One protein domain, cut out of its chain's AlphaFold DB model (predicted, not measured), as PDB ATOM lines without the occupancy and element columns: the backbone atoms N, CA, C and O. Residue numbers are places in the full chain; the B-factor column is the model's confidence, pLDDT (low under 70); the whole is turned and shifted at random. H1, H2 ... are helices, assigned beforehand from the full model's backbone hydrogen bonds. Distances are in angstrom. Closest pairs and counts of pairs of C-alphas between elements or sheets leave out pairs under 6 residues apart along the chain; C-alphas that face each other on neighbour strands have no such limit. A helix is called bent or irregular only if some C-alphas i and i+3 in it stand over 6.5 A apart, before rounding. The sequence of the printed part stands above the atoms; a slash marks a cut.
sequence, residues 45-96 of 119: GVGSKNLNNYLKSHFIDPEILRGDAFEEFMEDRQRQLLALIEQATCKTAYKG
ATOM      1  N   GLY A  45     167.146 218.148 155.396       70.75
ATOM      2  CA  GLY A  45     166.639 219.203 156.265       70.75
ATOM      3  C   GLY A  45     166.232 218.627 157.620       70.75
ATOM      4  O   GLY A  45     165.680 217.524 157.705       70.75
ATOM      5  N   VAL A  46     166.510 219.356 158.703       76.00
ATOM      6  CA  VAL A  46     166.101 218.924 160.043       76.00
ATOM      7  C   VAL A  46     164.578 218.875 160.071       76.00
ATOM      8  O   VAL A  46     163.906 219.902 160.003       76.00
ATOM      9  N   GLY A  47     164.020 217.665 160.155       82.69
ATOM     10  CA  GLY A  47     162.576 217.486 160.226       82.69
ATOM     11  C   GLY A  47     161.992 218.295 161.384       82.69
ATOM     12  O   GLY A  47     162.536 218.281 162.489       82.69
ATOM     13  N   SER A  48     160.865 218.972 161.155       83.94
ATOM     14  CA  SER A  48     160.216 219.842 162.149       83.94
ATOM     15  C   SER A  48     159.983 219.151 163.497       83.94
ATOM     16  O   SER A  48     160.129 219.770 164.547       83.94
ATOM     17  N   LYS A  49     159.698 217.843 163.480       87.81
ATOM     18  CA  LYS A  49     159.591 217.004 164.683       87.81
ATOM     19  C   LYS A  49     160.901 216.926 165.469       87.81
ATOM     20  O   LYS A  49     160.881 217.087 166.683       87.81
ATOM     21  N   ASN A  50     162.027 216.715 164.789       89.62
ATOM     22  CA  ASN A  50     163.339 216.646 165.431       89.62
ATOM     23  C   ASN A  50     163.720 218.007 166.008       89.62
ATOM     24  O   ASN A  50     164.132 218.079 167.161       89.62
ATOM     25  N   LEU A  51     163.492 219.086 165.255       88.81
ATOM     26  CA  LEU A  51     163.714 220.446 165.743       88.81
ATOM     27  C   LEU A  51     162.886 220.730 167.006       88.81
ATOM     28  O   LEU A  51     163.428 221.194 168.002       88.81
ATOM     29  N   ASN A  52     161.598 220.381 166.999       91.75
ATOM     30  CA  ASN A  52     160.735 220.531 168.171       91.75
ATOM     31  C   ASN A  52     161.249 219.734 169.378       91.75
ATOM     32  O   ASN A  52     161.148 220.212 170.502       91.75
ATOM     33  N   ASN A  53     161.810 218.542 169.167       93.00
ATOM     34  CA  ASN A  53     162.384 217.748 170.253       93.00
ATOM     35  C   ASN A  53     163.629 218.418 170.856       93.00
ATOM     36  O   ASN A  53     163.749 218.463 172.077       93.00
ATOM     37  N   TYR A  54     164.516 218.979 170.026       92.38
ATOM     38  CA  TYR A  54     165.687 219.725 170.504       92.38
ATOM     39  C   TYR A  54     165.310 221.002 171.258       92.38
ATOM     40  O   TYR A  54     165.955 221.348 172.245       92.38
ATOM     41  N   LEU A  55     164.260 221.696 170.817       93.06
ATOM     42  CA  LEU A  55     163.745 222.869 171.526       93.06
ATOM     43  C   LEU A  55     163.191 222.467 172.898       93.06
ATOM     44  O   LEU A  55     163.586 223.027 173.919       93.06
ATOM     45  N   LYS A  56     162.379 221.407 172.946       92.75
ATOM     46  CA  LYS A  56     161.825 220.888 174.203       92.75
ATOM     47  C   LYS A  56     162.895 220.406 175.180       92.75
ATOM     48  O   LYS A  56     162.744 220.621 176.377       92.75
ATOM     49  N   SER A  57     163.988 219.802 174.703       91.25
ATOM     50  CA  SER A  57     165.092 219.394 175.587       91.25
ATOM     51  C   SER A  57     165.798 220.580 176.251       91.25
ATOM     52  O   SER A  57     166.471 220.393 177.258       91.25
ATOM     53  N   HIS A  58     165.656 221.784 175.691       91.19
ATOM     54  CA  HIS A  58     166.198 223.032 176.227       91.19
ATOM     55  C   HIS A  58     165.138 223.893 176.921       91.19
ATOM     56  O   HIS A  58     165.374 225.087 177.110       91.19
ATOM     57  N   PHE A  59     163.999 223.308 177.310       91.38
ATOM     58  CA  PHE A  59     162.922 224.024 178.006       91.38
ATOM     59  C   PHE A  59     162.367 225.194 177.175       91.38
ATOM     60  O   PHE A  59     162.103 226.278 177.687       91.38
ATOM     61  N   ILE A  60     162.247 224.980 175.859       93.25
ATOM     62  CA  ILE A  60     161.674 225.939 174.909       93.25
ATOM     63  C   ILE A  60     160.422 225.327 174.279       93.25
ATOM     64  O   ILE A  60     160.504 224.290 173.609       93.25
ATOM     65  N   ASP A  61     159.274 225.989 174.448       93.12
ATOM     66  CA  ASP A  61     158.050 225.622 173.739       93.12
ATOM     67  C   ASP A  61     158.103 226.121 172.276       93.12
ATOM     68  O   ASP A  61     158.192 227.329 172.025       93.12
ATOM     69  N   PRO A  62     158.052 225.215 171.279       92.94
ATOM     70  CA  PRO A  62     158.077 225.597 169.873       92.94
ATOM     71  C   PRO A  62     156.829 226.359 169.397       92.94
ATOM     72  O   PRO A  62     156.912 227.008 168.353       92.94
ATOM     73  N   GLU A  63     155.690 226.268 170.088       92.88
ATOM     74  CA  GLU A  63     154.474 227.008 169.722       92.88
ATOM     75  C   GLU A  63     154.592 228.479 170.134       92.88
ATOM     76  O   GLU A  63     154.375 229.360 169.303       92.88
ATOM     77  N   ILE A  64     155.050 228.747 171.361       92.56
ATOM     78  CA  ILE A  64     155.283 230.112 171.865       92.56
ATOM     79  C   ILE A  64     156.375 230.800 171.033       92.56
ATOM     80  O   ILE A  64     156.210 231.939 170.595       92.56
ATOM     81  N   LEU A  65     157.451 230.070 170.711       91.12
ATOM     82  CA  LEU A  65     158.545 230.576 169.878       91.12
ATOM     83  C   LEU A  65     158.087 230.970 168.462       91.12
ATOM     84  O   LEU A  65     158.596 231.931 167.892       91.12
ATOM     85  N   ARG A  66     157.151 230.223 167.864       91.06
ATOM     86  CA  ARG A  66     156.628 230.513 166.513       91.06
ATOM     87  C   ARG A  66     155.475 231.509 166.513       91.06
ATOM     88  O   ARG A  66     155.190 232.081 165.462       91.06
ATOM     89  N   GLY A  67     154.812 231.684 167.653       92.88
ATOM     90  CA  GLY A  67     153.709 232.618 167.845       92.88
ATOM     91  C   GLY A  67     154.130 234.081 167.990       92.88
ATOM     92  O   GLY A  67     153.245 234.926 168.047       92.88
ATOM     93  N   ASP A  68     155.438 234.378 168.033       90.38
ATOM     94  CA  ASP A  68     155.987 235.723 168.298       90.38
ATOM     95  C   ASP A  68     155.527 236.298 169.657       90.38
ATOM     96  O   ASP A  68     155.407 237.506 169.845       90.38
ATOM     97  N   ALA A  69     155.243 235.413 170.621       92.06
ATOM     98  CA  ALA A  69     154.789 235.762 171.964       92.06
ATOM     99  C   ALA A  69     155.997 235.875 172.909       92.06
ATOM    100  O   ALA A  69     156.314 234.954 173.666       92.06
ATOM    101  N   PHE A  70     156.717 236.994 172.814       92.25
ATOM    102  CA  PHE A  70     157.975 237.200 173.534       92.25
ATOM    103  C   PHE A  70     157.806 237.160 175.059       92.25
ATOM    104  O   PHE A  70     158.573 236.486 175.748       92.25
ATOM    105  N   GLU A  71     156.797 237.845 175.589       93.81
ATOM    106  CA  GLU A  71     156.535 237.918 177.028       93.81
ATOM    107  C   GLU A  71     156.209 236.532 177.598       93.81
ATOM    108  O   GLU A  71     156.815 236.105 178.581       93.81
ATOM    109  N   GLU A  72     155.330 235.784 176.923       93.69
ATOM    110  CA  GLU A  72     154.972 234.415 177.308       93.69
ATOM    111  C   GLU A  72     156.194 233.489 177.288       93.69
ATOM    112  O   GLU A  72     156.374 232.678 178.196       93.69
ATOM    113  N   PHE A  73     157.074 233.644 176.294       94.50
ATOM    114  CA  PHE A  73     158.317 232.881 176.202       94.50
ATOM    115  C   PHE A  73     159.254 233.160 177.383       94.50
ATOM    116  O   PHE A  73     159.818 232.225 177.961       94.50
ATOM    117  N   MET A  74     159.429 234.430 177.753       93.25
ATOM    118  CA  MET A  74     160.319 234.815 178.851       93.25
ATOM    119  C   MET A  74     159.793 234.318 180.201       93.25
ATOM    120  O   MET A  74     160.562 233.744 180.980       93.25
ATOM    121  N   GLU A  75     158.491 234.467 180.456       92.62
ATOM    122  CA  GLU A  75     157.857 233.992 181.689       92.62
ATOM    123  C   GLU A  75     157.887 232.463 181.815       92.62
ATOM    124  O   GLU A  75     158.195 231.924 182.886       92.62
ATOM    125  N   ASP A  76     157.570 231.748 180.732       93.69
ATOM    126  CA  ASP A  76     157.585 230.286 180.697       93.69
ATOM    127  C   ASP A  76     159.000 229.752 180.949       93.69
ATOM    128  O   ASP A  76     159.222 228.923 181.842       93.69
ATOM    129  N   ARG A  77     159.995 230.311 180.255       92.56
ATOM    130  CA  ARG A  77     161.387 229.887 180.405       92.56
ATOM    131  C   ARG A  77     161.938 230.184 181.797       92.56
ATOM    132  O   ARG A  77     162.610 229.331 182.378       92.56
ATOM    133  N   GLN A  78     161.645 231.357 182.360       92.12
ATOM    134  CA  GLN A  78     162.041 231.689 183.731       92.12
ATOM    135  C   GLN A  78     161.449 230.683 184.726       92.12
ATOM    136  O   GLN A  78     162.164 230.151 185.578       92.12
ATOM    137  N   ARG A  79     160.157 230.372 184.594       91.69
ATOM    138  CA  ARG A  79     159.459 229.422 185.468       91.69
ATOM    139  C   ARG A  79     160.070 228.025 185.409       91.69
ATOM    140  O   ARG A  79     160.293 227.427 186.463       91.69
ATOM    141  N   GLN A  80     160.344 227.518 184.206       92.12
ATOM    142  CA  GLN A  80     160.929 226.189 184.015       92.12
ATOM    143  C   GLN A  80     162.332 226.098 184.628       92.12
ATOM    144  O   GLN A  80     162.631 225.139 185.339       92.12
ATOM    145  N   LEU A  81     163.170 227.119 184.433       90.62
ATOM    146  CA  LEU A  81     164.519 227.145 185.006       90.62
ATOM    147  C   LEU A  81     164.511 227.223 186.533       90.62
ATOM    148  O   LEU A  81     165.257 226.488 187.180       90.62
ATOM    149  N   LEU A  82     163.655 228.062 187.120       90.81
ATOM    150  CA  LEU A  82     163.540 228.146 188.578       90.81
ATOM    151  C   LEU A  82     163.103 226.804 189.171       90.81
ATOM    152  O   LEU A  82     163.713 226.351 190.132       90.81
ATOM    153  N   ALA A  83     162.135 226.119 188.555       89.25
ATOM    154  CA  ALA A  83     161.704 224.800 189.012       89.25
ATOM    155  C   ALA A  83     162.845 223.762 188.995       89.25
ATOM    156  O   ALA A  83     162.962 222.958 189.919       89.25
ATOM    157  N   LEU A  84     163.717 223.788 187.980       90.38
ATOM    158  CA  LEU A  84     164.887 222.902 187.921       90.38
ATOM    159  C   LEU A  84     165.901 223.209 189.021       90.38
ATOM    160  O   LEU A  84     166.451 222.291 189.625       90.38
ATOM    161  N   ILE A  85     166.141 224.491 189.295       88.31
ATOM    162  CA  ILE A  85     167.045 224.917 190.366       88.31
ATOM    163  C   ILE A  85     166.484 224.492 191.722       88.31
ATOM    164  O   ILE A  85     167.226 223.954 192.544       88.31
ATOM    165  N   GLU A  86     165.182 224.665 191.950       91.31
ATOM    166  CA  GLU A  86     164.514 224.221 193.177       91.31
ATOM    167  C   GLU A  86     164.660 222.712 193.377       91.31
ATOM    168  O   GLU A  86     165.011 222.264 194.468       91.31
ATOM    169  N   GLN A  87     164.470 221.927 192.314       88.75
ATOM    170  CA  GLN A  87     164.644 220.473 192.349       88.75
ATOM    171  C   GLN A  87     166.097 220.060 192.606       88.75
ATOM    172  O   GLN A  87     166.341 219.146 193.390       88.75
ATOM    173  N   ALA A  88     167.063 220.716 191.960       90.44
ATOM    174  CA  ALA A  88     168.476 220.360 192.074       90.44
ATOM    175  C   ALA A  88     169.098 220.798 193.408       90.44
ATOM    176  O   ALA A  88     170.006 220.140 193.917       90.44
ATOM    177  N   THR A  89     168.634 221.914 193.971       88.50
ATOM    178  CA  THR A  89     169.209 222.506 195.189       88.50
ATOM    179  C   THR A  89     168.390 222.222 196.442       88.50
ATOM    180  O   THR A  89     168.881 222.469 197.545       88.50
ATOM    181  N   CYS A  90     167.160 221.720 196.289       83.88
ATOM    182  CA  CYS A  90     166.169 221.584 197.358       83.88
ATOM    183  C   CYS A  90     165.930 222.898 198.128       83.88
ATOM    184  O   CYS A  90     165.617 222.878 199.319       83.88
ATOM    185  N   LYS A  91     166.103 224.050 197.467       80.94
ATOM    186  CA  LYS A  91     165.876 225.390 198.027       80.94
ATOM    187  C   LYS A  91     164.748 226.058 197.262       80.94
ATOM    188  O   LYS A  91     164.669 225.902 196.052       80.94
ATOM    189  N   THR A  92     163.896 226.818 197.942       79.06
ATOM    190  CA  THR A  92     162.849 227.603 197.275       79.06
ATOM    191  C   THR A  92     163.482 228.766 196.526       79.06
ATOM    192  O   THR A  92     164.234 229.535 197.132       79.06
ATOM    193  N   ALA A  93     163.191 228.905 195.234       75.31
ATOM    194  CA  ALA A  93     163.796 229.947 194.431       75.31
ATOM    195  C   ALA A  93     163.135 231.297 194.716       75.31
ATOM    196  O   ALA A  93     161.913 231.424 194.826       75.31
ATOM    197  N   TYR A  94     163.971 232.321 194.834       76.88
ATOM    198  CA  TYR A  94     163.523 233.692 194.990       76.88
ATOM    199  C   TYR A  94     162.926 234.205 193.669       76.88
ATOM    200  O   TYR A  94     163.502 234.004 192.603       76.88
ATOM    201  N   LYS A  95     161.755 234.848 193.743       74.44
ATOM    202  CA  LYS A  95     161.008 235.400 192.591       74.44
ATOM    203  C   LYS A  95     160.750 236.904 192.716       74.44
ATOM    204  O   LYS A  95     159.860 237.422 192.051       74.44
ATOM    205  N   GLY A  96     161.434 237.579 193.637       78.06
ATOM    206  CA  GLY A  96     161.239 239.008 193.855       78.06
ATOM    207  C   GLY A  96     161.997 239.857 192.837       78.06
ATOM    208  O   GLY A  96     162.996 239.420 192.277       78.06
TER     209      GLY A  96
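AT A GLANCE: This is residues 45 to 96 of the 119 residues of an uncharacterized protein of Pseudomonas synxantha BG33R (UniProt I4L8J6). This is a flat, loose zigzag of three helices: the long helix H3 slants along one part of it, the shorter H1 makes another arm apart from H3, and the little helix H2 sits at the turn between them. After H3 the last residues, 90 to 96, fold back beside it as a tail with no named element, and residues 66 to 71, at the turn from H2 into H3, stick out. The printed part has 52 residues with three named helices, in the order H1, H2, H3 along the chain, and no named strand; the class is all helix. The whole is loose, with a radius of gyration of the C-alphas of 13.4 A, and its C-alphas span 42 by 23 by 9 A.

HOW THE PARTS SIT: Start at the longest helix, H3, residues 70 to 89. Before it in the chain comes H2, residues 62 to 66, and the two touch only at the corner by their link, with 4 pairs of C-alphas within 8 A. Look there at the closest C-alphas of the two, those of Ile 64 and Phe 73, which are 6.0 A apart; H3 touches H2 with residues 70 to 73 alone. Their centres are 15.9 A apart. Go one step further back to H1, residues 48 to 57. H1 and H2 only just touch, and only at the corner by their link, with 3 pairs of C-alphas within 8 A; the closest are those of Asn 52 and Pro 62, 6.0 A apart, and the centres are 11.1 A apart. H1 and H3 are apart, with no C-alpha of the one within 8 A of the other. In the backbones of H1, H2 and H3, every O i to N i+4 pair is within hydrogen-bond range.

IN THESE COORDINATES: Find C-alpha 70 at (157.975, 237.200, 173.534), where H3 begins; from there the helix runs 28.5 A over 20 residues to C-alpha 89 at (169.209, 222.506, 195.189). H2 has five residues, from Pro 62 to Arg 66, and measures 6.1 A from first to last C-alpha. For H1, go to C-alpha 48 at (160.216, 219.842, 162.149); its ten residues run 14.3 A to Ser 57. No helix is bent or irregular.

THE WHOLE: Look at the two ends of the printed part: the C-alphas of Gly 45 and Gly 96 are the two farthest apart, at 42.8 A. The printed part has no cut. Both links, H1 to H2 with 4 residues and H2 to H3 with 3, are tight. In the B-factor column you will find a mean pLDDT of the printed part of 88.8, and no printed residue is under 70.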